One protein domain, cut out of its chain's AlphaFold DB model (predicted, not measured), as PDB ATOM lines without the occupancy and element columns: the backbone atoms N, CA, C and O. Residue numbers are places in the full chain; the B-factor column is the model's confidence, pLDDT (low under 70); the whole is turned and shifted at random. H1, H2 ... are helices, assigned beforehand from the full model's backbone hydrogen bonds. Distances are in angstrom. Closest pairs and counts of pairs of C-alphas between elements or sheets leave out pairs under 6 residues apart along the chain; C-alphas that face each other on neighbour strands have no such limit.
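Overview. This is residues 2 to 205 of the 637 residues of an uncharacterized protein of Planctomycetaceae bacterium (UniProt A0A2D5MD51). One very long helix, H8, is the spine of this elongated domain; H2 packs along it, and H3 and H4 pack on H2 in turn. At one end H5 packs on the first part of H8, and H6 and H7 lead round to H3; at the other end H9 turns a corner, H10 folds back to H1, and H11 packs on H8, while H12 packs on H3 with residues 190 to 196. The printed part has 204 residues with twelve named helices, H1 to H12 in chain order, and no named strand: all helix. It is loose, with a radius of gyration of the C-alphas of 20.5 A and spans of 65 by 40 by 28 A.

Arrangement. Start at H1, residues 2 to 13, which touches H10, residues 159 to 169, about perpendicular at 85 degrees; their closest C-alphas, Lys 9 and Phe 169, are 4.8 A apart. Next, H2, residues 17 to 32, touches the hub H8, residues 111 to 148, at a shallow tilt of 31 degrees, opposite ways, closest at C-alphas 25 and 124, 3.9 A. H2 forms a hairpin with H3, residues 40 to 52, closest at C-alphas 30 and 43, 5.6 A. H4, residues 57 to 73, touches H2, closest at C-alphas 27 and 60, 4.1 A. H5, residues 75 to 87, touches residues 111 to 119 of H8 alone, closest at C-alphas 82 and 115, 3.5 A. H6, residues 91 to 99, touches H7, residues 103 to 106, only at the corner, and H7 touches H3, closest at C-alphas 106 and 42, 4.8 A. H9, residues 150 to 157, touches H8 only at the corner, and only just, with 3 pairs of C-alphas within 8 A. H11, residues 176 to 179, touches H8, closest at C-alphas 177 and 143, 5.6 A. H12, residues 190 to 205, touches H3, closest at C-alphas 192 and 52, 4.4 A, but is apart from H8. Every O i to N i+4 pair is within hydrogen-bond range in H1 to H6, H9, H10 and H12, and 33 of 34 in H8; H7 and H11 are too short for one.

Along the chain. Find C-alpha 2 at (16.160, 25.362, -8.925), where H1 begins. H8 runs 54.6 A from C-alpha 111 at (-16.375, 34.442, 10.298); H4 measures 24.4 A, H2 22.8 A and H12 22.4 A, ending at C-alpha 205, (-11.241, 4.270, -0.231).

Size, cuts and confidence. The C-alphas farthest apart, Asn 99 and Val 154, are 66.1 A apart. The printed part has no cut and no long link. Look for pLDDT under 70 at residues 2 to 15, 143 and 145 to 185.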
ATOM      1  N   LEU A   2      17.288  26.129  -8.350       51.19
ATOM      2  CA  LEU A   2      16.160  25.362  -8.925       51.19
ATOM      3  C   LEU A   2      14.805  26.102  -8.879       51.19
ATOM      4  O   LEU A   2      14.054  26.051  -9.854       51.19
ATOM      5  N   ALA A   3      14.513  26.825  -7.790       53.88
ATOM      6  CA  ALA A   3      13.281  27.608  -7.640       53.88
ATOM      7  C   ALA A   3      13.227  28.811  -8.598       53.88
ATOM      8  O   ALA A   3      12.233  28.996  -9.294       53.88
ATOM      9  N   THR A   4      14.327  29.563  -8.717       56.62
ATOM     10  CA  THR A   4      14.454  30.671  -9.676       56.62
ATOM     11  C   THR A   4      14.344  30.183 -11.119       56.62
ATOM     12  O   THR A   4      13.612  30.770 -11.906       56.62
ATOM     13  N   ARG A   5      14.961  29.044 -11.464       58.69
ATOM     14  CA  ARG A   5      14.818  28.430 -12.795       58.69
ATOM     15  C   ARG A   5      13.373  28.031 -13.113       58.69
ATOM     16  O   ARG A   5      12.896  28.307 -14.210       58.69
ATOM     17  N   ARG A   6      12.665  27.382 -12.178       61.84
ATOM     18  CA  ARG A   6      11.247  27.025 -12.370       61.84
ATOM     19  C   ARG A   6      10.373  28.267 -12.500       61.84
ATOM     20  O   ARG A   6       9.505  28.269 -13.366       61.84
ATOM     21  N   PHE A   7      10.644  29.305 -11.710       60.88
ATOM     22  CA  PHE A   7       9.958  30.596 -11.747       60.88
ATOM     23  C   PHE A   7      10.133  31.319 -13.092       60.88
ATOM     24  O   PHE A   7       9.145  31.664 -13.732       60.88
ATOM     25  N   LEU A   8      11.368  31.467 -13.587       57.28
ATOM     26  CA  LEU A   8      11.639  32.072 -14.898       57.28
ATOM     27  C   LEU A   8      11.008  31.258 -16.041       57.28
ATOM     28  O   LEU A   8      10.330  31.823 -16.896       57.28
ATOM     29  N   LYS A   9      11.117  29.924 -16.008       63.03
ATOM     30  CA  LYS A   9      10.490  29.044 -17.009       63.03
ATOM     31  C   LYS A   9       8.958  29.155 -17.024       63.03
ATOM     32  O   LYS A   9       8.351  29.121 -18.091       63.03
ATOM     33  N   THR A  10       8.326  29.293 -15.858       60.56
ATOM     34  CA  THR A  10       6.862  29.423 -15.759       60.56
ATOM     35  C   THR A  10       6.357  30.811 -16.142       60.56
ATOM     36  O   THR A  10       5.347  30.907 -16.835       60.56
ATOM     37  N   MET A  11       7.060  31.875 -15.750       56.25
ATOM     38  CA  MET A  11       6.676  33.254 -16.067       56.25
ATOM     39  C   MET A  11       6.890  33.600 -17.549       56.25
ATOM     40  O   MET A  11       6.049  34.269 -18.154       56.25
ATOM     41  N   LEU A  12       7.976  33.124 -18.168       56.62
ATOM     42  CA  LEU A  12       8.380  33.551 -19.517       56.62
ATOM     43  C   LEU A  12       8.039  32.563 -20.644       56.62
ATOM     44  O   LEU A  12       7.909  32.998 -21.784       56.62
ATOM     45  N   GLY A  13       7.876  31.264 -20.359       54.59
ATOM     46  CA  GLY A  13       7.890  30.236 -21.411       54.59
ATOM     47  C   GLY A  13       6.545  29.646 -21.856       54.59
ATOM     48  O   GLY A  13       6.471  29.146 -22.972       54.59
ATOM     49  N   ALA A  14       5.492  29.646 -21.024       58.81
ATOM     50  CA  ALA A  14       4.268  28.892 -21.367       58.81
ATOM     51  C   ALA A  14       2.952  29.360 -20.720       58.81
ATOM     52  O   ALA A  14       1.889  28.969 -21.196       58.81
ATOM     53  N   ALA A  15       2.987  30.160 -19.644       67.00
ATOM     54  CA  ALA A  15       1.768  30.449 -18.893       67.00
ATOM     55  C   ALA A  15       0.874  31.498 -19.581       67.00
ATOM     56  O   ALA A  15       1.347  32.594 -19.917       67.00
ATOM     57  N   THR A  16      -0.412  31.195 -19.768       75.94
ATOM     58  CA  THR A  16      -1.408  32.149 -20.281       75.94
ATOM     59  C   THR A  16      -1.782  33.182 -19.204       75.94
ATOM     60  O   THR A  16      -1.669  32.903 -18.006       75.94
ATOM     61  N   PRO A  17      -2.253  34.387 -19.578       80.62
ATOM     62  CA  PRO A  17      -2.715  35.376 -18.598       80.62
ATOM     63  C   PRO A  17      -3.823  34.843 -17.674       80.62
ATOM     64  O   PRO A  17      -3.861  35.185 -16.495       80.62
ATOM     65  N   THR A  18      -4.692  33.969 -18.189       83.50
ATOM     66  CA  THR A  18      -5.758  33.322 -17.412       83.50
ATOM     67  C   THR A  18      -5.204  32.312 -16.406       83.50
ATOM     68  O   THR A  18      -5.637  32.326 -15.259       83.50
ATOM     69  N   GLN A  19      -4.196  31.513 -16.777       87.12
ATOM     70  CA  GLN A  19      -3.497  30.600 -15.859       87.12
ATOM     71  C   GLN A  19      -2.818  31.342 -14.700       87.12
ATOM     72  O   GLN A  19      -2.805  30.846 -13.573       87.12
ATOM     73  N   ILE A  20      -2.239  32.518 -14.974       88.31
ATOM     74  CA  ILE A  20      -1.608  33.377 -13.959       88.31
ATOM     75  C   ILE A  20      -2.670  33.932 -13.008       88.31
ATOM     76  O   ILE A  20      -2.519  33.820 -11.793       88.31
ATOM     77  N   LEU A  21      -3.764  34.475 -13.552       91.25
ATOM     78  CA  LEU A  21      -4.861  35.025 -12.757       91.25
ATOM     79  C   LEU A  21      -5.498  33.961 -11.854       91.25
ATOM     80  O   LEU A  21      -5.635  34.194 -10.658       91.25
ATOM     81  N   LEU A  22      -5.838  32.788 -12.402       92.25
ATOM     82  CA  LEU A  22      -6.424  31.679 -11.640       92.25
ATOM     83  C   LEU A  22      -5.471  31.158 -10.558       92.25
ATOM     84  O   LEU A  22      -5.910  30.878  -9.444       92.25
ATOM     85  N   ALA A  23      -4.170  31.073 -10.854       93.06
ATOM     86  CA  ALA A  23      -3.167  30.668  -9.874       93.06
ATOM     87  C   ALA A  23      -3.070  31.657  -8.704       93.06
ATOM     88  O   ALA A  23      -3.061  31.235  -7.550       93.06
ATOM     89  N   CYS A  24      -3.032  32.963  -8.984       95.56
ATOM     90  CA  CYS A  24      -3.013  33.988  -7.943       95.56
ATOM     91  C   CYS A  24      -4.323  34.030  -7.149       95.56
ATOM     92  O   CYS A  24      -4.284  34.158  -5.928       95.56
ATOM     93  N   LEU A  25      -5.465  33.873  -7.824       96.38
ATOM     94  CA  LEU A  25      -6.783  33.848  -7.199       96.38
ATOM     95  C   LEU A  25      -6.916  32.683  -6.213       96.38
ATOM     96  O   LEU A  25      -7.104  32.906  -5.020       96.38
ATOM     97  N   ILE A  26      -6.757  31.448  -6.695       96.50
ATOM     98  CA  ILE A  26      -6.925  30.253  -5.861       96.50
ATOM     99  C   ILE A  26      -5.807  30.149  -4.822       96.50
ATOM    100  O   ILE A  26      -6.080  29.819  -3.672       96.50
ATOM    101  N   GLY A  27      -4.565  30.483  -5.189       96.75
ATOM    102  CA  GLY A  27      -3.447  30.520  -4.248       96.75
ATOM    103  C   GLY A  27      -3.726  31.459  -3.076       96.75
ATOM    104  O   GLY A  27      -3.584  31.063  -1.923       96.75
ATOM    105  N   SER A  28      -4.211  32.670  -3.357       97.56
ATOM    106  CA  SER A  28      -4.585  33.635  -2.321       97.56
ATOM    107  C   SER A  28      -5.729  33.114  -1.446       97.56
ATOM    108  O   SER A  28      -5.595  33.100  -0.225       97.56
ATOM    109  N   MET A  29      -6.810  32.593  -2.041       97.38
ATOM    110  CA  MET A  29      -7.922  32.009  -1.278       97.38
ATOM    111  C   MET A  29      -7.451  30.883  -0.344       97.38
ATOM    112  O   MET A  29      -7.803  30.898   0.830       97.38
ATOM    113  N   ILE A  30      -6.598  29.964  -0.819       96.94
ATOM    114  CA  ILE A  30      -6.012  28.889   0.006       96.94
ATOM    115  C   ILE A  30      -5.184  29.469   1.163       96.94
ATOM    116  O   ILE A  30      -5.309  29.006   2.295       96.94
ATOM    117  N   GLY A  31      -4.361  30.492   0.909       95.69
ATOM    118  CA  GLY A  31      -3.525  31.124   1.937       95.69
ATOM    119  C   GLY A  31      -4.322  31.817   3.051       95.69
ATOM    120  O   GLY A  31      -3.876  31.857   4.200       95.69
ATOM    121  N   PHE A  32      -5.522  32.313   2.748       95.81
ATOM    122  CA  PHE A  32      -6.411  32.932   3.737       95.81
ATOM    123  C   PHE A  32      -7.286  31.936   4.508       95.81
ATOM    124  O   PHE A  32      -7.933  32.335   5.473       95.81
ATOM    125  N   MET A  33      -7.292  30.646   4.150       95.31
ATOM    126  CA  MET A  33      -8.088  29.664   4.887       95.31
ATOM    127  C   MET A  33      -7.465  29.341   6.264       95.31
ATOM    128  O   MET A  33      -6.253  29.083   6.371       95.31
ATOM    129  N   PRO A  34      -8.277  29.298   7.340       90.38
ATOM    130  CA  PRO A  34      -7.826  28.845   8.650       90.38
ATOM    131  C   PRO A  34      -7.708  27.313   8.678       90.38
ATOM    132  O   PRO A  34      -8.695  26.592   8.836       90.38
ATOM    133  N   VAL A  35      -6.477  26.828   8.494       87.06
ATOM    134  CA  VAL A  35      -6.095  25.407   8.509       87.06
ATOM    135  C   VAL A  35      -4.985  25.183   9.554       87.06
ATOM    136  O   VAL A  35      -4.019  25.957   9.531       87.06
ATOM    137  N   PRO A  36      -5.073  24.144  10.418       81.50
ATOM    138  CA  PRO A  36      -6.219  23.238  10.596       81.50
ATOM    139  C   PRO A  36      -7.411  23.952  11.258       81.50
ATOM    140  O   PRO A  36      -7.221  24.937  11.965       81.50
ATOM    141  N   GLY A  37      -8.640  23.483  11.017       84.62
ATOM    142  CA  GLY A  37      -9.846  24.075  11.610       84.62
ATOM    143  C   GLY A  37     -11.031  24.170  10.640       84.62
ATOM    144  O   GLY A  37     -11.128  23.347   9.725       84.62
ATOM    145  N   PRO A  38     -11.944  25.150  10.813       85.12
ATOM    146  CA  PRO A  38     -13.173  25.248  10.015       85.12
ATOM    147  C   PRO A  38     -12.924  25.459   8.514       85.12
ATOM    148  O   PRO A  38     -13.793  25.139   7.714       85.12
ATOM    149  N   GLY A  39     -11.740  25.950   8.123       88.75
ATOM    150  CA  GLY A  39     -11.370  26.181   6.725       88.75
ATOM    151  C   GLY A  39     -10.783  24.966   5.998       88.75
ATOM    152  O   GLY A  39     -10.432  25.081   4.826       88.75
ATOM    153  N   LEU A  40     -10.634  23.808   6.654       91.94
ATOM    154  CA  LEU A  40      -9.951  22.648   6.064       91.94
ATOM    155  C   LEU A  40     -10.672  22.108   4.822       91.94
ATOM    156  O   LEU A  40     -10.039  21.900   3.789       91.94
ATOM    157  N   VAL A  41     -11.986  21.889   4.908       91.69
ATOM    158  CA  VAL A  41     -12.754  21.275   3.812       91.69
ATOM    159  C   VAL A  41     -12.767  22.190   2.592       91.69
ATOM    160  O   VAL A  41     -12.471  21.744   1.486       91.69
ATOM    161  N   ILE A  42     -13.027  23.487   2.786       93.94
ATOM    162  CA  ILE A  42     -12.984  24.458   1.688       93.94
ATOM    163  C   ILE A  42     -11.571  24.590   1.104       93.94
ATOM    164  O   ILE A  42     -11.434  24.671  -0.113       93.94
ATOM    165  N   ALA A  43     -10.507  24.513   1.911       94.12
ATOM    166  CA  ALA A  43      -9.136  24.490   1.399       94.12
ATOM    167  C   ALA A  43      -8.863  23.252   0.526       94.12
ATOM    168  O   ALA A  43      -8.258  23.385  -0.536       94.12
ATOM    169  N   ILE A  44      -9.351  22.066   0.916       92.56
ATOM    170  CA  ILE A  44      -9.264  20.845   0.095       92.56
ATOM    171  C   ILE A  44     -10.013  21.039  -1.229       92.56
ATOM    172  O   ILE A  44      -9.466  20.734  -2.288       92.56
ATOM    173  N   VAL A  45     -11.226  21.597  -1.188       93.12
ATOM    174  CA  VAL A  45     -12.007  21.908  -2.396       93.12
ATOM    175  C   VAL A  45     -11.254  22.884  -3.303       93.12
ATOM    176  O   VAL A  45     -11.178  22.655  -4.507       93.12
ATOM    177  N   LEU A  46     -10.633  23.928  -2.748       94.94
ATOM    178  CA  LEU A  46      -9.820  24.879  -3.509       94.94
ATOM    179  C   LEU A  46      -8.567  24.227  -4.114       94.94
ATOM    180  O   LEU A  46      -8.197  24.558  -5.238       94.94
ATOM    181  N   VAL A  47      -7.932  23.278  -3.421       93.62
ATOM    182  CA  VAL A  47      -6.808  22.497  -3.966       93.62
ATOM    183  C   VAL A  47      -7.272  21.587  -5.105       93.62
ATOM    184  O   VAL A  47      -6.621  21.540  -6.147       93.62
ATOM    185  N   LEU A  48      -8.410  20.902  -4.958       92.44
ATOM    186  CA  LEU A  48      -8.998  20.107  -6.040       92.44
ATOM    187  C   LEU A  48      -9.343  20.991  -7.243       92.44
ATOM    188  O   LEU A  48      -9.014  20.642  -8.376       92.44
ATOM    189  N   LEU A  49      -9.919  22.171  -7.000       93.31
ATOM    190  CA  LEU A  49     -10.206  23.155  -8.038       93.31
ATOM    191  C   LEU A  49      -8.920  23.642  -8.722       93.31
ATOM    192  O   LEU A  49      -8.887  23.727  -9.944       93.31
ATOM    193  N   LEU A  50      -7.840  23.887  -7.971       93.31
ATOM    194  CA  LEU A  50      -6.529  24.253  -8.520       93.31
ATOM    195  C   LEU A  50      -5.953  23.166  -9.438       93.31
ATOM    196  O   LEU A  50      -5.279  23.489 -10.411       93.31
ATOM    197  N   LEU A  51      -6.186  21.890  -9.118       90.25
ATOM    198  CA  LEU A  51      -5.735  20.769  -9.942       90.25
ATOM    199  C   LEU A  51      -6.571  20.632 -11.216       90.25
ATOM    200  O   LEU A  51      -6.005  20.360 -12.273       90.25
ATOM    201  N   VAL A  52      -7.892  20.810 -11.114       91.75
ATOM    202  CA  VAL A  52      -8.849  20.711 -12.228       91.75
ATOM    203  C   VAL A  52      -8.699  21.874 -13.202       91.75
ATOM    204  O   VAL A  52      -8.743  21.670 -14.418       91.75
ATOM    205  N   LEU A  53      -8.527  23.088 -12.685       89.69
ATOM    206  CA  LEU A  53      -8.318  24.261 -13.513       89.69
ATOM    207  C   LEU A  53      -6.913  24.246 -14.109       89.69
ATOM    208  O   LEU A  53      -5.934  23.836 -13.485       89.69
ATOM    209  N   ASP A  54      -6.808  24.733 -15.338       84.56
ATOM    210  CA  ASP A  54      -5.530  24.995 -15.977       84.56
ATOM    211  C   ASP A  54      -4.928  26.254 -15.339       84.56
ATOM    212  O   ASP A  54      -5.052  27.368 -15.840       84.56
ATOM    213  N   ALA A  55      -4.358  26.077 -14.147       86.31
ATOM    214  CA  ALA A  55      -3.700  27.098 -13.354       86.31
ATOM    215  C   ALA A  55      -2.258  26.672 -13.063       86.31
ATOM    216  O   ALA A  55      -1.926  25.491 -12.914       86.31
ATOM    217  N   ASN A  56      -1.364  27.651 -12.961       87.44
ATOM    218  CA  ASN A  56       0.021  27.371 -12.622       87.44
ATOM    219  C   ASN A  56       0.158  27.026 -11.130       87.44
ATOM    220  O   ASN A  56       0.281  27.913 -10.288       87.44
ATOM    221  N   VAL A  57       0.190  25.728 -10.818       87.56
ATOM    222  CA  VAL A  57       0.281  25.192  -9.446       87.56
ATOM    223  C   VAL A  57       1.484  25.743  -8.671       87.56
ATOM    224  O   VAL A  57       1.369  26.020  -7.481       87.56
ATOM    225  N   PHE A  58       2.635  25.947  -9.325       86.75
ATOM    226  CA  PHE A  58       3.818  26.498  -8.653       86.75
ATOM    227  C   PHE A  58       3.600  27.955  -8.233       86.75
ATOM    228  O   PHE A  58       3.899  28.322  -7.098       86.75
ATOM    229  N   LEU A  59       3.044  28.773  -9.135       89.50
ATOM    230  CA  LEU A  59       2.697  30.159  -8.825       89.50
ATOM    231  C   LEU A  59       1.611  30.226  -7.744       89.50
ATOM    232  O   LEU A  59       1.743  31.012  -6.812       89.50
ATOM    233  N   ALA A  60       0.589  29.372  -7.826       93.06
ATOM    234  CA  ALA A  60      -0.464  29.290  -6.818       93.06
ATOM    235  C   ALA A  60       0.098  28.938  -5.434       93.06
ATOM    236  O   ALA A  60      -0.263  29.584  -4.458       93.06
ATOM    237  N   GLY A  61       1.032  27.984  -5.350       92.81
ATOM    238  CA  GLY A  61       1.716  27.640  -4.101       92.81
ATOM    239  C   GLY A  61       2.537  28.799  -3.528       92.81
ATOM    240  O   GLY A  61       2.473  29.059  -2.330       92.81
ATOM    241  N   LEU A  62       3.262  29.543  -4.372       92.81
ATOM    242  CA  LEU A  62       4.017  30.723  -3.935       92.81
ATOM    243  C   LEU A  62       3.089  31.821  -3.393       92.81
ATOM    244  O   LEU A  62       3.351  32.385  -2.331       92.81
ATOM    245  N   VAL A  63       1.994  32.099  -4.108       95.38
ATOM    246  CA  VAL A  63       0.989  33.079  -3.681       95.38
ATOM    247  C   VAL A  63       0.293  32.616  -2.405       95.38
ATOM    248  O   VAL A  63       0.101  33.435  -1.518       95.38
ATOM    249  N   ALA A  64      -0.012  31.325  -2.260       96.19
ATOM    250  CA  ALA A  64      -0.619  30.774  -1.051       96.19
ATOM    251  C   ALA A  64       0.272  30.942   0.182       96.19
ATOM    252  O   ALA A  64      -0.219  31.355   1.228       96.19
ATOM    253  N   VAL A  65       1.579  30.692   0.063       95.19
ATOM    254  CA  VAL A  65       2.530  30.916   1.166       95.19
ATOM    255  C   VAL A  65       2.597  32.398   1.536       95.19
ATOM    256  O   VAL A  65       2.498  32.738   2.713       95.19
ATOM    257  N   GLY A  66       2.706  33.290   0.544       94.94
ATOM    258  CA  GLY A  66       2.706  34.735   0.791       94.94
ATOM    259  C   GLY A  66       1.406  35.213   1.443       94.94
ATOM    260  O   GLY A  66       1.431  35.885   2.470       94.94
ATOM    261  N   ALA A  67       0.267  34.796   0.894       95.94
ATOM    262  CA  ALA A  67      -1.058  35.093   1.421       95.94
ATOM    263  C   ALA A  67      -1.271  34.519   2.827       95.94
ATOM    264  O   ALA A  67      -1.938  35.158   3.629       95.94
ATOM    265  N   LYS A  68      -0.667  33.373   3.169       95.88
ATOM    266  CA  LYS A  68      -0.728  32.807   4.523       95.88
ATOM    267  C   LYS A  68      -0.014  33.675   5.554       95.88
ATOM    268  O   LYS A  68      -0.515  33.846   6.657       95.88
ATOM    269  N   ILE A  69       1.131  34.254   5.198       95.00
ATOM    270  CA  ILE A  69       1.840  35.193   6.080       95.00
ATOM    271  C   ILE A  69       0.989  36.452   6.285       95.00
ATOM    272  O   ILE A  69       0.819  36.907   7.415       95.00
ATOM    273  N   VAL A  70       0.398  36.972   5.205       94.31
ATOM    274  CA  VAL A  70      -0.504  38.130   5.272       94.31
ATOM    275  C   VAL A  70      -1.752  37.814   6.099       94.31
ATOM    276  O   VAL A  70      -2.152  38.635   6.917       94.31
ATOM    277  N   SER A  71      -2.354  36.632   5.938       93.81
ATOM    278  CA  SER A  71      -3.593  36.263   6.633       93.81
ATOM    279  C   SER A  71      -3.405  36.111   8.139       93.81
ATOM    280  O   SER A  71      -4.307  36.463   8.892       93.81
ATOM    281  N   LEU A  72      -2.226  35.668   8.591       90.94
ATOM    282  CA  LEU A  72      -1.888  35.619  10.017       90.94
ATOM    283  C   LEU A  72      -1.813  37.021  10.637       90.94
ATOM    284  O   LEU A  72      -2.339  37.232  11.724       90.94
ATOM    285  N   ALA A  73      -1.207  37.985   9.939       92.19
ATOM    286  CA  ALA A  73      -1.119  39.366  10.415       92.19
ATOM    287  C   ALA A  73      -2.463  40.112  10.310       92.19
ATOM    288  O   ALA A  73      -2.794  40.930  11.162       92.19
ATOM    289  N   ALA A  74      -3.247  39.818   9.272       93.25
ATOM    290  CA  ALA A  74      -4.523  40.469   8.996       93.25
ATOM    291  C   ALA A  74      -5.727  39.772   9.656       93.25
ATOM    292  O   ALA A  74      -6.859  40.152   9.368       93.25
ATOM    293  N   ALA A  75      -5.521  38.772  10.522       90.94
ATOM    294  CA  ALA A  75      -6.601  37.953  11.078       90.94
ATOM    295  C   ALA A  75      -7.756  38.760  11.715       90.94
ATOM    296  O   ALA A  75      -8.901  38.431  11.403       90.94
ATOM    297  N   PRO A  76      -7.520  39.833  12.503       92.69
ATOM    298  CA  PRO A  76      -8.608  40.662  13.037       92.69
ATOM    299  C   PRO A  76      -9.429  41.341  11.931       92.69
ATOM    300  O   PRO A  76     -10.651  41.274  11.927       92.69
ATOM    301  N   ILE A  77      -8.758  41.906  10.924       94.25
ATOM    302  CA  ILE A  77      -9.415  42.584   9.794       94.25
ATOM    303  C   ILE A  77     -10.228  41.579   8.972       94.25
ATOM    304  O   ILE A  77     -11.360  41.847   8.580       94.25
ATOM    305  N   VAL A  78      -9.654  40.405   8.705       95.12
ATOM    306  CA  VAL A  78     -10.327  39.330   7.967       95.12
ATOM    307  C   VAL A  78     -11.555  38.845   8.739       95.12
ATOM    308  O   VAL A  78     -12.592  38.592   8.129       95.12
ATOM    309  N   PHE A  79     -11.459  38.744  10.064       93.44
ATOM    310  CA  PHE A  79     -12.580  38.391  10.925       93.44
ATOM    311  C   PHE A  79     -13.708  39.427  10.854       93.44
ATOM    312  O   PHE A  79     -14.853  39.040  10.634       93.44
ATOM    313  N   ASP A  80     -13.394  40.721  10.945       93.50
ATOM    314  CA  ASP A  80     -14.385  41.801  10.871       93.50
ATOM    315  C   ASP A  80     -15.079  41.863   9.505       93.50
ATOM    316  O   ASP A  80     -16.298  42.024   9.428       93.50
ATOM    317  N   VAL A  81     -14.329  41.656   8.415       94.06
ATOM    318  CA  VAL A  81     -14.909  41.508   7.068       94.06
ATOM    319  C   VAL A  81     -15.849  40.302   7.024       94.06
ATOM    320  O   VAL A  81     -16.945  40.385   6.472       94.06
ATOM    321  N   GLY A  82     -15.442  39.185   7.628       92.88
ATOM    322  CA  GLY A  82     -16.273  37.997   7.771       92.88
ATOM    323  C   GLY A  82     -17.569  38.271   8.522       92.88
ATOM    324  O   GLY A  82     -18.636  37.914   8.036       92.88
ATOM    325  N   ARG A  83     -17.491  38.955   9.664       91.25
ATOM    326  CA  ARG A  83     -18.651  39.373  10.455       91.25
ATOM    327  C   ARG A  83     -19.581  40.277   9.661       91.25
ATOM    328  O   ARG A  83     -20.775  40.016   9.610       91.25
ATOM    329  N   PHE A  84     -19.042  41.296   8.997       93.25
ATOM    330  CA  PHE A  84     -19.835  42.195   8.162       93.25
ATOM    331  C   PHE A  84     -20.611  41.434   7.077       93.25
ATOM    332  O   PHE A  84     -21.763  41.755   6.803       93.25
ATOM    333  N   LEU A  85     -20.012  40.405   6.474       92.00
ATOM    334  CA  LEU A  85     -20.692  39.580   5.475       92.00
ATOM    335  C   LEU A  85     -21.734  38.644   6.111       92.00
ATOM    336  O   LEU A  85     -22.867  38.558   5.636       92.00
ATOM    337  N   VAL A  86     -21.367  37.941   7.178       90.38
ATOM    338  CA  VAL A  86     -22.209  36.910   7.798       90.38
ATOM    339  C   VAL A  86     -23.405  37.519   8.537       90.38
ATOM    340  O   VAL A  86     -24.518  37.031   8.363       90.38
ATOM    341  N   ASP A  87     -23.201  38.611   9.273       87.44
ATOM    342  CA  ASP A  87     -24.236  39.266  10.088       87.44
ATOM    343  C   ASP A  87     -24.873  40.481   9.389       87.44
ATOM    344  O   ASP A  87     -25.839  41.049   9.891       87.44
ATOM    345  N   GLY A  88     -24.325  40.912   8.249       88.44
ATOM    346  CA  GLY A  88     -24.807  42.066   7.490       88.44
ATOM    347  C   GLY A  88     -25.611  41.681   6.239       88.44
ATOM    348  O   GLY A  88     -26.503  40.833   6.301       88.44
ATOM    349  N   PRO A  89     -25.343  42.293   5.067       88.69
ATOM    350  CA  PRO A  89     -26.231  42.200   3.903       88.69
ATOM    351  C   PRO A  89     -26.305  40.799   3.283       88.69
ATOM    352  O   PRO A  89     -27.278  40.479   2.604       88.69
ATOM    353  N   THR A  90     -25.291  39.954   3.499       90.44
ATOM    354  CA  THR A  90     -25.255  38.592   2.952       90.44
ATOM    355  C   THR A  90     -25.736  37.524   3.934       90.44
ATOM    356  O   THR A  90     -25.642  36.337   3.614       90.44
ATOM    357  N   GLN A  91     -26.329  37.907   5.072       89.06
ATOM    358  CA  GLN A  91     -26.847  36.971   6.075       89.06
ATOM    359  C   GLN A  91     -27.785  35.889   5.502       89.06
ATOM    360  O   GLN A  91     -27.586  34.720   5.839       89.06
ATOM    361  N   PRO A  92     -28.752  36.178   4.601       89.31
ATOM    362  CA  PRO A  92     -29.616  35.131   4.041       89.31
ATOM    363  C   PRO A  92     -28.836  34.082   3.238       89.31
ATOM    364  O   PRO A  92     -29.133  32.890   3.296       89.31
ATOM    365  N   ILE A  93     -27.798  34.519   2.518       90.12
ATOM    366  CA  ILE A  93     -26.924  33.644   1.730       90.12
ATOM    367  C   ILE A  93     -26.043  32.815   2.670       90.12
ATOM    368  O   ILE A  93     -25.945  31.603   2.501       90.12
ATOM    369  N   ALA A  94     -25.444  33.448   3.683       88.06
ATOM    370  CA  ALA A  94     -24.625  32.770   4.684       88.06
ATOM    371  C   ALA A  94     -25.432  31.706   5.442       88.06
ATOM    372  O   ALA A  94     -24.974  30.573   5.575       88.06
ATOM    373  N   ARG A  95     -26.668  32.029   5.846       88.62
ATOM    374  CA  ARG A  95     -27.609  31.088   6.470       88.62
ATOM    375  C   ARG A  95     -27.922  29.908   5.553       88.62
ATOM    376  O   ARG A  95     -27.794  28.757   5.961       88.62
ATOM    377  N   SER A  96     -28.265  30.180   4.291       89.75
ATOM    378  CA  SER A  96     -28.541  29.125   3.313       89.75
ATOM    379  C   SER A  96     -27.337  28.203   3.106       89.75
ATOM    380  O   SER A  96     -27.508  26.987   3.092       89.75
ATOM    381  N   LEU A  97     -26.124  28.750   2.981       89.81
ATOM    382  CA  LEU A  97     -24.905  27.963   2.785       89.81
ATOM    383  C   LEU A  97     -24.502  27.173   4.035       89.81
ATOM    384  O   LEU A  97     -23.998  26.057   3.900       89.81
ATOM    385  N   ALA A  98     -24.741  27.719   5.229       87.06
ATOM    386  CA  ALA A  98     -24.463  27.055   6.501       87.06
ATOM    387  C   ALA A  98     -25.410  25.873   6.781       87.06
ATOM    388  O   ALA A  98     -24.994  24.916   7.432       87.06
ATOM    389  N   ASN A  99     -26.646  25.906   6.264       87.25
ATOM    390  CA  ASN A  99     -27.663  24.870   6.496       87.25
ATOM    391  C   ASN A  99     -27.882  23.909   5.304       87.25
ATOM    392  O   ASN A  99     -28.514  22.860   5.461       87.25
ATOM    393  N   ALA A 100     -27.366  24.223   4.111       89.12
ATOM    394  CA  ALA A 100     -27.503  23.379   2.923       89.12
ATOM    395  C   ALA A 100     -26.574  22.140   2.943       89.12
ATOM    396  O   ALA A 100     -25.498  22.158   3.556       89.12
ATOM    397  N   PRO A 101     -26.981  21.029   2.289       88.88
ATOM    398  CA  PRO A 101     -26.165  19.821   2.218       88.88
ATOM    399  C   PRO A 101     -24.838  20.102   1.501       88.88
ATOM    400  O   PRO A 101     -24.794  20.857   0.532       88.88
ATOM    401  N   ILE A 102     -23.761  19.466   1.967       88.19
ATOM    402  CA  ILE A 102     -22.369  19.610   1.502       88.19
ATOM    403  C   ILE A 102     -21.761  20.976   1.859       88.19
ATOM    404  O   ILE A 102     -20.664  21.024   2.415       88.19
ATOM    405  N   THR A 103     -22.453  22.089   1.605       90.12
ATOM    406  CA  THR A 103     -21.921  23.439   1.860       90.12
ATOM    407  C   THR A 103     -21.758  23.751   3.345       90.12
ATOM    408  O   THR A 103     -20.840  24.488   3.698       90.12
ATOM    409  N   ALA A 104     -22.546  23.122   4.223       88.00
ATOM    410  CA  ALA A 104     -22.372  23.212   5.675       88.00
ATOM    411  C   ALA A 104     -20.962  22.782   6.140       88.00
ATOM    412  O   ALA A 104     -20.430  23.288   7.133       88.00
ATOM    413  N   TRP A 105     -20.309  21.878   5.401       89.56
ATOM    414  CA  TRP A 105     -18.937  21.447   5.681       89.56
ATOM    415  C   TRP A 105     -17.876  22.461   5.254       89.56
ATOM    416  O   TRP A 105     -16.759  22.405   5.759       89.56
ATOM    417  N   LEU A 106     -18.208  23.405   4.367       91.31
ATOM    418  CA  LEU A 106     -17.267  24.405   3.847       91.31
ATOM    419  C   LEU A 106     -16.948  25.518   4.855       91.31
ATOM    420  O   LEU A 106     -16.023  26.290   4.621       91.31
ATOM    421  N   GLY A 107     -17.669  25.578   5.979       88.88
ATOM    422  CA  GLY A 107     -17.339  26.469   7.090       88.88
ATOM    423  C   GLY A 107     -17.813  27.910   6.913       88.88
ATOM    424  O   GLY A 107     -17.227  28.803   7.515       88.88
ATOM    425  N   PHE A 108     -18.861  28.158   6.117       90.12
ATOM    426  CA  PHE A 108     -19.448  29.499   5.945       90.12
ATOM    427  C   PHE A 108     -20.039  30.092   7.237       90.12
ATOM    428  O   PHE A 108     -20.271  31.297   7.313       90.12
ATOM    429  N   ASP A 109     -20.238  29.254   8.259       88.00
ATOM    430  CA  ASP A 109     -20.606  29.648   9.617       88.00
ATOM    431  C   ASP A 109     -19.431  30.236  10.420       88.00
ATOM    432  O   ASP A 109     -19.642  30.834  11.469       88.00
ATOM    433  N   ALA A 110     -18.184  30.081   9.966       91.56
ATOM    434  CA  ALA A 110     -17.014  30.660  10.617       91.56
ATOM    435  C   ALA A 110     -16.653  32.011   9.981       91.56
ATOM    436  O   ALA A 110     -16.304  32.078   8.800       91.56
ATOM    437  N   TYR A 111     -16.652  33.084  10.782       92.81
ATOM    438  CA  TYR A 111     -16.375  34.442  10.298       92.81
ATOM    439  C   TYR A 111     -15.037  34.529   9.557       92.81
ATOM    440  O   TYR A 111     -14.967  35.066   8.452       92.81
ATOM    441  N   LEU A 112     -13.983  33.918  10.102       93.31
ATOM    442  CA  LEU A 112     -12.652  33.952   9.496       93.31
ATOM    443  C   LEU A 112     -12.580  33.205   8.148       93.31
ATOM    444  O   LEU A 112     -11.785  33.581   7.291       93.31
ATOM    445  N   VAL A 113     -13.410  32.178   7.927       94.69
ATOM    446  CA  VAL A 113     -13.480  31.464   6.636       94.69
ATOM    447  C   VAL A 113     -14.154  32.343   5.588       94.69
ATOM    448  O   VAL A 113     -13.588  32.563   4.518       94.69
ATOM    449  N   THR A 114     -15.329  32.889   5.906       94.00
ATOM    450  CA  THR A 114     -16.092  33.751   4.989       94.00
ATOM    451  C   THR A 114     -15.324  35.035   4.664       94.00
ATOM    452  O   THR A 114     -15.175  35.395   3.494       94.00
ATOM    453  N   GLY A 115     -14.740  35.678   5.677       94.25
ATOM    454  CA  GLY A 115     -13.858  36.829   5.496       94.25
ATOM    455  C   GLY A 115     -12.584  36.474   4.729       94.25
ATOM    456  O   GLY A 115     -12.175  37.212   3.834       94.25
ATOM    457  N   GLY A 116     -11.987  35.312   5.008       95.25
ATOM    458  CA  GLY A 116     -10.797  34.821   4.312       95.25
ATOM    459  C   GLY A 116     -11.043  34.560   2.827       95.25
ATOM    460  O   GLY A 116     -10.203  34.906   1.999       95.25
ATOM    461  N   LEU A 117     -12.211  34.022   2.462       95.56
ATOM    462  CA  LEU A 117     -12.615  33.848   1.065       95.56
ATOM    463  C   LEU A 117     -12.776  35.202   0.368       95.56
ATOM    464  O   LEU A 117     -12.276  35.373  -0.745       95.56
ATOM    465  N   ALA A 118     -13.425  36.169   1.019       95.62
ATOM    466  CA  ALA A 118     -13.641  37.501   0.462       95.62
ATOM    467  C   ALA A 118     -12.322  38.268   0.268       95.62
ATOM    468  O   ALA A 118     -11.991  38.672  -0.849       95.62
ATOM    469  N   VAL A 119     -11.523  38.405   1.331       96.56
ATOM    470  CA  VAL A 119     -10.223  39.093   1.292       96.56
ATOM    471  C   VAL A 119      -9.253  38.359   0.367       96.56
ATOM    472  O   VAL A 119      -8.586  38.989  -0.454       96.56
ATOM    473  N   GLY A 120      -9.220  37.025   0.430       96.25
ATOM    474  CA  GLY A 120      -8.404  36.188  -0.442       96.25
ATOM    475  C   GLY A 120      -8.754  36.361  -1.921       96.25
ATOM    476  O   GLY A 120      -7.845  36.441  -2.746       96.25
ATOM    477  N   THR A 121     -10.041  36.498  -2.256       97.06
ATOM    478  CA  THR A 121     -10.508  36.786  -3.624       97.06
ATOM    479  C   THR A 121     -10.022  38.156  -4.098       97.06
ATOM    480  O   THR A 121      -9.425  38.257  -5.170       97.06
ATOM    481  N   VAL A 122     -10.214  39.204  -3.290       96.62
ATOM    482  CA  VAL A 122      -9.788  40.575  -3.627       96.62
ATOM    483  C   VAL A 122      -8.272  40.649  -3.811       96.62
ATOM    484  O   VAL A 122      -7.795  41.149  -4.834       96.62
ATOM    485  N   LEU A 123      -7.505  40.099  -2.866       96.06
ATOM    486  CA  LEU A 123      -6.047  40.074  -2.946       96.06
ATOM    487  C   LEU A 123      -5.569  39.242  -4.140       96.06
ATOM    488  O   LEU A 123      -4.674  39.662  -4.868       96.06
ATOM    489  N   GLY A 124      -6.185  38.085  -4.375       95.88
ATOM    490  CA  GLY A 124      -5.832  37.191  -5.472       95.88
ATOM    491  C   GLY A 124      -6.053  37.828  -6.843       95.88
ATOM    492  O   GLY A 124      -5.188  37.718  -7.714       95.88
ATOM    493  N   LEU A 125      -7.158  38.561  -7.019       96.31
ATOM    494  CA  LEU A 125      -7.419  39.358  -8.219       96.31
ATOM    495  C   LEU A 125      -6.390  40.481  -8.382       96.31
ATOM    496  O   LEU A 125      -5.807  40.618  -9.458       96.31
ATOM    497  N   ALA A 126      -6.121  41.256  -7.327       95.94
ATOM    498  CA  ALA A 126      -5.158  42.356  -7.373       95.94
ATOM    499  C   ALA A 126      -3.743  41.866  -7.731       95.94
ATOM    500  O   ALA A 126      -3.118  42.381  -8.662       95.94
ATOM    501  N   VAL A 127      -3.267  40.820  -7.047       94.50
ATOM    502  CA  VAL A 127      -1.963  40.189  -7.298       94.50
ATOM    503  C   VAL A 127      -1.926  39.558  -8.688       94.50
ATOM    504  O   VAL A 127      -0.957  39.755  -9.415       94.50
ATOM    505  N   GLY A 128      -2.977  38.849  -9.103       92.88
ATOM    506  CA  GLY A 128      -3.043  38.211 -10.418       92.88
ATOM    507  C   GLY A 128      -2.997  39.210 -11.570       92.88
ATOM    508  O   GLY A 128      -2.278  38.995 -12.547       92.88
ATOM    509  N   VAL A 129      -3.697  40.339 -11.442       92.50
ATOM    510  CA  VAL A 129      -3.651  41.429 -12.423       92.50
ATOM    511  C   VAL A 129      -2.269  42.088 -12.444       92.50
ATOM    512  O   VAL A 129      -1.733  42.329 -13.525       92.50
ATOM    513  N   LEU A 130      -1.671  42.362 -11.278       92.94
ATOM    514  CA  LEU A 130      -0.340  42.967 -11.177       92.94
ATOM    515  C   LEU A 130       0.740  42.067 -11.791       92.94
ATOM    516  O   LEU A 130       1.508  42.512 -12.642       92.94
ATOM    517  N   VAL A 131       0.761  40.788 -11.410       88.38
ATOM    518  CA  VAL A 131       1.690  39.791 -11.952       88.38
ATOM    519  C   VAL A 131       1.450  39.594 -13.447       88.38
ATOM    520  O   VAL A 131       2.403  39.560 -14.222       88.38
ATOM    521  N   GLY A 132       0.189  39.525 -13.876       86.81
ATOM    522  CA  GLY A 132      -0.173  39.416 -15.286       86.81
ATOM    523  C   GLY A 132       0.317  40.602 -16.122       86.81
ATOM    524  O   GLY A 132       0.821  40.394 -17.227       86.81
ATOM    525  N   ARG A 133       0.225  41.831 -15.591       87.12
ATOM    526  CA  ARG A 133       0.786  43.037 -16.223       87.12
ATOM    527  C   ARG A 133       2.305  42.972 -16.299       87.12
ATOM    528  O   ARG A 133       2.841  43.073 -17.394       87.12
ATOM    529  N   LEU A 134       2.980  42.685 -15.187       85.06
ATOM    530  CA  LEU A 134       4.441  42.585 -15.140       85.06
ATOM    531  C   LEU A 134       4.978  41.543 -16.133       85.06
ATOM    532  O   LEU A 134       5.924  41.805 -16.870       85.06
ATOM    533  N   VAL A 135       4.340  40.373 -16.209       83.12
ATOM    534  CA  VAL A 135       4.705  39.326 -17.173       83.12
ATOM    535  C   VAL A 135       4.470  39.785 -18.610       83.12
ATOM    536  O   VAL A 135       5.304  39.520 -19.475       83.12
ATOM    537  N   ARG A 136       3.357  40.474 -18.888       80.75
ATOM    538  CA  ARG A 136       3.069  41.015 -20.222       80.75
ATOM    539  C   ARG A 136       4.099  42.066 -20.630       80.75
ATOM    540  O   ARG A 136       4.593  42.001 -21.751       80.75
ATOM    541  N   ASP A 137       4.460  42.970 -19.731       81.94
ATOM    542  CA  ASP A 137       5.430  44.031 -19.997       81.94
ATOM    543  C   ASP A 137       6.821  43.453 -20.263       81.94
ATOM    544  O   ASP A 137       7.453  43.815 -21.252       81.94
ATOM    545  N   VAL A 138       7.258  42.475 -19.460       79.62
ATOM    546  CA  VAL A 138       8.514  41.743 -19.691       79.62
ATOM    547  C   VAL A 138       8.492  40.990 -21.028       79.62
ATOM    548  O   VAL A 138       9.479  40.999 -21.760       79.62
ATOM    549  N   ARG A 139       7.372  40.355 -21.397       76.62
ATOM    550  CA  ARG A 139       7.239  39.680 -22.703       76.62
ATOM    551  C   ARG A 139       7.278  40.674 -23.865       76.62
ATOM    552  O   ARG A 139       7.889  40.382 -24.890       76.62
ATOM    553  N   ASN A 140       6.666  41.844 -23.704       79.69
ATOM    554  CA  ASN A 140       6.644  42.893 -24.719       79.69
ATOM    555  C   ASN A 140       8.019  43.546 -24.903       79.69
ATOM    556  O   ASN A 140       8.418  43.785 -26.039       79.69
ATOM    557  N   THR A 141       8.759  43.811 -23.821       78.94
ATOM    558  CA  THR A 141      10.122  44.361 -23.902       78.94
ATOM    559  C   THR A 141      11.085  43.364 -24.530       78.94
ATOM    560  O   THR A 141      11.826  43.739 -25.434       78.94
ATOM    561  N   LEU A 142      11.014  42.083 -24.153       70.00
ATOM    562  CA  LEU A 142      11.783  41.020 -24.807       70.00
ATOM    563  C   LEU A 142      11.427  40.888 -26.294       70.00
ATOM    564  O   LEU A 142      12.324  40.816 -27.127       70.00
ATOM    565  N   GLY A 143      10.139  40.944 -26.642       68.25
ATOM    566  CA  GLY A 143       9.692  40.903 -28.037       68.25
ATOM    567  C   GLY A 143      10.063  42.144 -28.857       68.25
ATOM    568  O   GLY A 143      10.115  42.060 -30.083       68.25
ATOM    569  N   ARG A 144      10.304  43.298 -28.217       73.88
ATOM    570  CA  ARG A 144      10.858  44.500 -28.865       73.88
ATOM    571  C   ARG A 144      12.367  44.390 -29.057       73.88
ATOM    572  O   ARG A 144      12.844  44.659 -30.149       73.88
ATOM    573  N   LEU A 145      13.089  43.920 -28.041       69.19
ATOM    574  CA  LEU A 145      14.534  43.673 -28.108       69.19
ATOM    575  C   LEU A 145      14.898  42.627 -29.176       69.19
ATOM    576  O   LEU A 145      15.927  42.758 -29.827       69.19
ATOM    577  N   GLU A 146      14.034  41.630 -29.394       64.12
ATOM    578  CA  GLU A 146      14.164  40.644 -30.478       64.12
ATOM    579  C   GLU A 146      13.968  41.262 -31.877       64.12
ATOM    580  O   GLU A 146      14.568  40.794 -32.838       64.12
ATOM    581  N   ARG A 147      13.161  42.326 -31.998       63.06
ATOM    582  CA  ARG A 147      12.883  43.026 -33.268       63.06
ATOM    583  C   ARG A 147      13.864  44.157 -33.585       63.06
ATOM    584  O   ARG A 147      14.061  44.455 -34.755       63.06
ATOM    585  N   GLU A 148      14.433  44.808 -32.570       63.41
ATOM    586  CA  GLU A 148      15.271  46.010 -32.727       63.41
ATOM    587  C   GLU A 148      16.782  45.701 -32.875       63.41
ATOM    588  O   GLU A 148      17.517  46.549 -33.375       63.41
ATOM    589  N   HIS A 149      17.271  44.507 -32.503       57.00
ATOM    590  CA  HIS A 149      18.701  44.161 -32.586       57.00
ATOM    591  C   HIS A 149      18.980  42.836 -33.327       57.00
ATOM    592  O   HIS A 149      18.825  41.755 -32.759       57.00
ATOM    593  N   ASP A 150      19.573  42.918 -34.528       53.62
ATOM    594  CA  ASP A 150      20.148  41.774 -35.279       53.62
ATOM    595  C   ASP A 150      21.187  40.969 -34.465       53.62
ATOM    596  O   ASP A 150      21.417  39.783 -34.700       53.62
ATOM    597  N   ALA A 151      21.787  41.577 -33.436       50.94
ATOM    598  CA  ALA A 151      22.709  40.901 -32.524       50.94
ATOM    599  C   ALA A 151      22.031  39.794 -31.693       50.94
ATOM    600  O   ALA A 151      22.682  38.809 -31.346       50.94
ATOM    601  N   VAL A 152      20.731  39.908 -31.394       49.31
ATOM    602  CA  VAL A 152      19.982  38.871 -30.663       49.31
ATOM    603  C   VAL A 152      19.661  37.686 -31.578       49.31
ATOM    604  O   VAL A 152      19.730  36.547 -31.119       49.31
ATOM    605  N   ALA A 153      19.433  37.920 -32.876       50.44
ATOM    606  CA  ALA A 153      19.303  36.862 -33.881       50.44
ATOM    607  C   ALA A 153      20.626  36.088 -34.068       50.44
ATOM    608  O   ALA A 153      20.636  34.856 -34.022       50.44
ATOM    609  N   VAL A 154      21.760  36.798 -34.140       50.28
ATOM    610  CA  VAL A 154      23.105  36.191 -34.234       50.28
ATOM    611  C   VAL A 154      23.502  35.453 -32.947       50.28
ATOM    612  O   VAL A 154      24.155  34.405 -32.998       50.28
ATOM    613  N   LEU A 155      23.091  35.943 -31.769       48.75
ATOM    614  CA  LEU A 155      23.243  35.187 -30.526       48.75
ATOM    615  C   LEU A 155      22.327  33.956 -30.515       48.75
ATOM    616  O   LEU A 155      22.826  32.879 -30.209       48.75
ATOM    617  N   ALA A 156      21.054  34.054 -30.907       51.38
ATOM    618  CA  ALA A 156      20.090  32.942 -30.928       51.38
ATOM    619  C   ALA A 156      20.461  31.790 -31.892       51.38
ATOM    620  O   ALA A 156      20.060  30.634 -31.676       51.38
ATOM    621  N   GLU A 157      21.272  32.056 -32.919       53.94
ATOM    622  CA  GLU A 157      21.842  31.022 -33.793       53.94
ATOM    623  C   GLU A 157      22.954  30.195 -33.130       53.94
ATOM    624  O   GLU A 157      23.117  29.009 -33.447       53.94
ATOM    625  N   ARG A 158      23.686  30.747 -32.151       61.12
ATOM    626  CA  ARG A 158      24.738  30.005 -31.441       61.12
ATOM    627  C   ARG A 158      24.118  28.940 -30.532       61.12
ATOM    628  O   ARG A 158      23.323  29.241 -29.641       61.12
ATOM    629  N   ARG A 159      24.558  27.680 -30.680       56.34
ATOM    630  CA  ARG A 159      24.104  26.528 -29.862       56.34
ATOM    631  C   ARG A 159      24.132  26.807 -28.356       56.34
ATOM    632  O   ARG A 159      23.248  26.342 -27.648       56.34
ATOM    633  N   VAL A 160      25.100  27.591 -27.879       57.75
ATOM    634  CA  VAL A 160      25.240  27.965 -26.462       57.75
ATOM    635  C   VAL A 160      24.150  28.935 -26.009       57.75
ATOM    636  O   VAL A 160      23.622  28.767 -24.917       57.75
ATOM    637  N   ALA A 161      23.745  29.901 -26.836       57.69
ATOM    638  CA  ALA A 161      22.641  30.798 -26.500       57.69
ATOM    639  C   ALA A 161      21.288  30.092 -26.623       57.69
ATOM    640  O   ALA A 161      20.412  30.317 -25.801       57.69
ATOM    641  N   ARG A 162      21.133  29.170 -27.583       58.31
ATOM    642  CA  ARG A 162      19.956  28.294 -27.670       58.31
ATOM    643  C   ARG A 162      19.860  27.366 -26.461       58.31
ATOM    644  O   ARG A 162      18.775  27.166 -25.933       58.31
ATOM    645  N   PHE A 163      20.994  26.853 -25.985       56.03
ATOM    646  CA  PHE A 163      21.088  26.058 -24.764       56.03
ATOM    647  C   PHE A 163      20.828  26.903 -23.510       56.03
ATOM    648  O   PHE A 163      20.072  26.474 -22.648       56.03
ATOM    649  N   ALA A 164      21.356  28.126 -23.427       56.59
ATOM    650  CA  ALA A 164      21.086  29.061 -22.335       56.59
ATOM    651  C   ALA A 164      19.616  29.518 -22.319       56.59
ATOM    652  O   ALA A 164      18.991  29.525 -21.262       56.59
ATOM    653  N   ALA A 165      19.029  29.801 -23.483       56.16
ATOM    654  CA  ALA A 165      17.619  30.135 -23.637       56.16
ATOM    655  C   ALA A 165      16.713  28.928 -23.353       56.16
ATOM    656  O   ALA A 165      15.658  29.062 -22.742       56.16
ATOM    657  N   TRP A 166      17.138  27.718 -23.711       59.22
ATOM    658  CA  TRP A 166      16.458  26.484 -23.324       59.22
ATOM    659  C   TRP A 166      16.559  26.219 -21.809       59.22
ATOM    660  O   TRP A 166      15.577  25.823 -21.181       59.22
ATOM    661  N   ILE A 167      17.709  26.511 -21.190       56.06
ATOM    662  CA  ILE A 167      17.939  26.382 -19.744       56.06
ATOM    663  C   ILE A 167      17.119  27.396 -18.936       56.06
ATOM    664  O   ILE A 167      16.565  27.008 -17.900       56.06
ATOM    665  N   LEU A 168      17.057  28.652 -19.392       53.59
ATOM    666  CA  LEU A 168      16.423  29.780 -18.699       53.59
ATOM    667  C   LEU A 168      14.930  29.926 -19.029       53.59
ATOM    668  O   LEU A 168      14.134  30.153 -18.122       53.59
ATOM    669  N   PHE A 169      14.542  29.753 -20.296       52.81
ATOM    670  CA  PHE A 169      13.187  30.032 -20.796       52.81
ATOM    671  C   PHE A 169      12.410  28.777 -21.218       52.81
ATOM    672  O   PHE A 169      11.209  28.851 -21.457       52.81
ATOM    673  N   GLY A 170      13.048  27.600 -21.263       49.94
ATOM    674  CA  GLY A 170      12.390  26.353 -21.669       49.94
ATOM    675  C   GLY A 170      12.226  26.178 -23.183       49.94
ATOM    676  O   GLY A 170      11.574  25.222 -23.595       49.94
ATOM    677  N   GLY A 171      12.845  27.053 -23.983       51.62
ATOM    678  CA  GLY A 171      12.760  27.094 -25.446       51.62
ATOM    679  C   GLY A 171      12.166  28.416 -25.947       51.62
ATOM    680  O   GLY A 171      11.405  29.061 -25.232       51.62
ATOM    681  N   ILE A 172      12.534  28.828 -27.164       52.12
ATOM    682  CA  ILE A 172      11.927  29.983 -27.845       52.12
ATOM    683  C   ILE A 172      10.682  29.461 -28.584       52.12
ATOM    684  O   ILE A 172      10.816  28.535 -29.387       52.12
ATOM    685  N   PRO A 173       9.474  29.968 -28.292       51.25
ATOM    686  CA  PRO A 173       8.244  29.480 -28.907       51.25
ATOM    687  C   PRO A 173       8.180  29.833 -30.402       51.25
ATOM    688  O   PRO A 173       8.534  30.937 -30.814       51.25
ATOM    689  N   THR A 174       7.679  28.904 -31.218       42.25
ATOM    690  CA  THR A 174       7.410  29.118 -32.647       42.25
ATOM    691  C   THR A 174       6.337  30.201 -32.823       42.25
ATOM    692  O   THR A 174       5.179  29.999 -32.457       42.25
ATOM    693  N   GLY A 175       6.740  31.369 -33.344       52.16
ATOM    694  CA  GLY A 175       5.887  32.556 -33.531       52.16
ATOM    695  C   GLY A 175       6.251  33.785 -32.678       52.16
ATOM    696  O   GLY A 175       5.565  34.798 -32.777       52.16
ATOM    697  N   GLY A 176       7.314  33.721 -31.866       56.91
ATOM    698  CA  GLY A 176       7.796  34.847 -31.053       56.91
ATOM    699  C   GLY A 176       7.026  35.044 -29.737       56.91
ATOM    700  O   GLY A 176       5.920  34.534 -29.539       56.91
ATOM    701  N   PHE A 177       7.613  35.785 -28.793       53.78
ATOM    702  CA  PHE A 177       7.063  35.948 -27.435       53.78
ATOM    703  C   PHE A 177       5.736  36.734 -27.374       53.78
ATOM    704  O   PHE A 177       4.978  36.573 -26.414       53.78
ATOM    705  N   SER A 178       5.407  37.530 -28.401       53.47
ATOM    706  CA  SER A 178       4.141  38.274 -28.501       53.47
ATOM    707  C   SER A 178       2.938  37.376 -28.816       53.47
ATOM    708  O   SER A 178       1.877  37.559 -28.218       53.47
ATOM    709  N   ALA A 179       3.105  36.349 -29.658       53.00
ATOM    710  CA  ALA A 179       2.030  35.426 -30.048       53.00
ATOM    711  C   ALA A 179       1.533  34.544 -28.882       53.00
ATOM    712  O   ALA A 179       0.406  34.050 -28.893       53.00
ATOM    713  N   MET A 180       2.340  34.366 -27.829       56.03
ATOM    714  CA  MET A 180       1.902  33.678 -26.606       56.03
ATOM    715  C   MET A 180       0.958  34.514 -25.735       56.03
ATOM    716  O   MET A 180       0.264  33.949 -24.892       56.03
ATOM    717  N   SER A 181       0.919  35.840 -25.905       53.56
ATOM    718  CA  SER A 181       0.022  36.702 -25.126       53.56
ATOM    719  C   SER A 181      -1.446  36.602 -25.569       53.56
ATOM    720  O   SER A 181      -2.336  36.838 -24.754       53.56
ATOM    721  N   GLU A 182      -1.689  36.172 -26.813       56.25
ATOM    722  CA  GLU A 182      -3.020  36.050 -27.432       56.25
ATOM    723  C   GLU A 182      -3.620  34.635 -27.335       56.25
ATOM    724  O   GLU A 182      -4.799  34.431 -27.627       56.25
ATOM    725  N   ARG A 183      -2.849  33.637 -26.878       59.53
ATOM    726  CA  ARG A 183      -3.353  32.266 -26.709       59.53
ATOM    727  C   ARG A 183      -4.375  32.191 -25.569       59.53
ATOM    728  O   ARG A 183      -4.023  32.287 -24.393       59.53
ATOM    729  N   ARG A 184      -5.639  31.926 -25.914       56.88
ATOM    730  CA  ARG A 184      -6.669  31.455 -24.976       56.88
ATOM    731  C   ARG A 184      -6.579  29.935 -24.843       56.88
ATOM    732  O   ARG A 184      -6.935  29.210 -25.764       56.88
ATOM    733  N   GLY A 185      -6.078  29.463 -23.704       60.38
ATOM    734  CA  GLY A 185      -6.174  28.052 -23.319       60.38
ATOM    735  C   GLY A 185      -7.565  27.713 -22.779       60.38
ATOM    736  O   GLY A 185      -8.270  28.597 -22.286       60.38
ATOM    737  N   SER A 186      -7.948  26.437 -22.858       70.81
ATOM    738  CA  SER A 186      -9.111  25.919 -22.126       70.81
ATOM    739  C   SER A 186      -8.884  26.097 -20.618       70.81
ATOM    740  O   SER A 186      -7.790  25.795 -20.147       70.81
ATOM    741  N   PRO A 187      -9.879  26.557 -19.840       75.25
ATOM    742  CA  PRO A 187      -9.726  26.738 -18.398       75.25
ATOM    743  C   PRO A 187      -9.629  25.418 -17.620       75.25
ATOM    744  O   PRO A 187      -9.286  25.455 -16.443       75.25
ATOM    745  N   ILE A 188      -9.928  24.267 -18.236       83.88
ATOM    746  CA  ILE A 188      -9.951  22.952 -17.576       83.88
ATOM    747  C   ILE A 188      -8.806  22.083 -18.098       83.88
ATOM    748  O   ILE A 188      -8.644  21.905 -19.308       83.88
ATOM    749  N   ARG A 189      -8.049  21.484 -17.172       85.31
ATOM    750  CA  ARG A 189      -6.935  20.576 -17.447       85.31
ATOM    751  C   ARG A 189      -7.387  19.119 -17.314       85.31
ATOM    752  O   ARG A 189      -7.593  18.631 -16.207       85.31
ATOM    753  N   THR A 190      -7.451  18.372 -18.419       86.12
ATOM    754  CA  THR A 190      -7.904  16.962 -18.426       86.12
ATOM    755  C   THR A 190      -7.087  16.063 -17.496       86.12
ATOM    756  O   THR A 190      -7.653  15.277 -16.742       86.12
ATOM    757  N   SER A 191      -5.756  16.215 -17.467       84.69
ATOM    758  CA  SER A 191      -4.911  15.473 -16.515       84.69
ATOM    759  C   SER A 191      -5.212  15.846 -15.059       84.69
ATOM    760  O   SER A 191      -5.064  15.024 -14.165       84.69
ATOM    761  N   GLY A 192      -5.627  17.092 -14.834       86.25
ATOM    762  CA  GLY A 192      -6.064  17.609 -13.546       86.25
ATOM    763  C   GLY A 192      -7.336  16.938 -13.049       86.25
ATOM    764  O   GLY A 192      -7.376  16.475 -11.917       86.25
ATOM    765  N   VAL A 193      -8.331  16.799 -13.930       90.31
ATOM    766  CA  VAL A 193      -9.582  16.074 -13.650       90.31
ATOM    767  C   VAL A 193      -9.306  14.617 -13.280       90.31
ATOM    768  O   VAL A 193      -9.850  14.131 -12.291       90.31
ATOM    769  N   ILE A 194      -8.427  13.932 -14.022       91.31
ATOM    770  CA  ILE A 194      -8.048  12.541 -13.723       91.31
ATOM    771  C   ILE A 194      -7.415  12.447 -12.329       91.31
ATOM    772  O   ILE A 194      -7.849  11.638 -11.516       91.31
ATOM    773  N   VAL A 195      -6.434  13.303 -12.020       90.00
ATOM    774  CA  VAL A 195      -5.768  13.310 -10.706       90.00
ATOM    775  C   VAL A 195      -6.742  13.663  -9.580       90.00
ATOM    776  O   VAL A 195      -6.728  12.999  -8.549       90.00
ATOM    777  N   ALA A 196      -7.608  14.661  -9.767       90.19
ATOM    778  CA  ALA A 196      -8.609  15.049  -8.775       90.19
ATOM    779  C   ALA A 196      -9.618  13.919  -8.513       90.19
ATOM    780  O   ALA A 196      -9.956  13.658  -7.362       90.19
ATOM    781  N   THR A 197     -10.033  13.201  -9.561       92.19
ATOM    782  CA  THR A 197     -10.927  12.035  -9.453       92.19
ATOM    783  C   THR A 197     -10.242  10.885  -8.721       92.19
ATOM    784  O   THR A 197     -10.832  10.299  -7.818       92.19
ATOM    785  N   LEU A 198      -8.978  10.594  -9.047       92.81
ATOM    786  CA  LEU A 198      -8.188   9.588  -8.335       92.81
ATOM    787  C   LEU A 198      -7.984   9.964  -6.867       92.81
ATOM    788  O   LEU A 198      -8.080   9.095  -6.007       92.81
ATOM    789  N   LEU A 199      -7.743  11.241  -6.558       90.75
ATOM    790  CA  LEU A 199      -7.564  11.706  -5.183       90.75
ATOM    791  C   LEU A 199      -8.875  11.615  -4.391       90.75
ATOM    792  O   LEU A 199      -8.870  11.099  -3.278       90.75
ATOM    793  N   ALA A 200      -9.996  12.044  -4.976       87.75
ATOM    794  CA  ALA A 200     -11.321  11.907  -4.374       87.75
ATOM    795  C   ALA A 200     -11.693  10.431  -4.152       87.75
ATOM    796  O   ALA A 200     -12.136  10.065  -3.065       87.75
ATOM    797  N   GLY A 201     -11.429   9.572  -5.141       89.81
ATOM    798  CA  GLY A 201     -11.582   8.122  -5.017       89.81
ATOM    799  C   GLY A 201     -10.677   7.532  -3.934       89.81
ATOM    800  O   GLY A 201     -11.131   6.719  -3.138       89.81
ATOM    801  N   SER A 202      -9.428   7.994  -3.827       87.94
ATOM    802  CA  SER A 202      -8.499   7.565  -2.771       87.94
ATOM    803  C   SER A 202      -9.000   7.957  -1.381       87.94
ATOM    804  O   SER A 202      -8.941   7.141  -0.469       87.94
ATOM    805  N   ILE A 203      -9.536   9.172  -1.214       85.50
ATOM    806  CA  ILE A 203     -10.139   9.627   0.050       85.50
ATOM    807  C   ILE A 203     -11.340   8.746   0.414       85.50
ATOM    808  O   ILE A 203     -11.458   8.326   1.564       85.50
ATOM    809  N   ALA A 204     -12.195   8.417  -0.559       83.62
ATOM    810  CA  ALA A 204     -13.328   7.521  -0.343       83.62
ATOM    811  C   ALA A 204     -12.875   6.108   0.066       83.62
ATOM    812  O   ALA A 204     -13.428   5.535   1.003       83.62
ATOM    813  N   ILE A 205     -11.830   5.572  -0.576       86.31
ATOM    814  CA  ILE A 205     -11.241   4.270  -0.231       86.31
ATOM    815  C   ILE A 205     -10.634   4.298   1.174       86.31
ATOM    816  O   ILE A 205     -10.873   3.378   1.947       86.31
TER     817      ILE A 205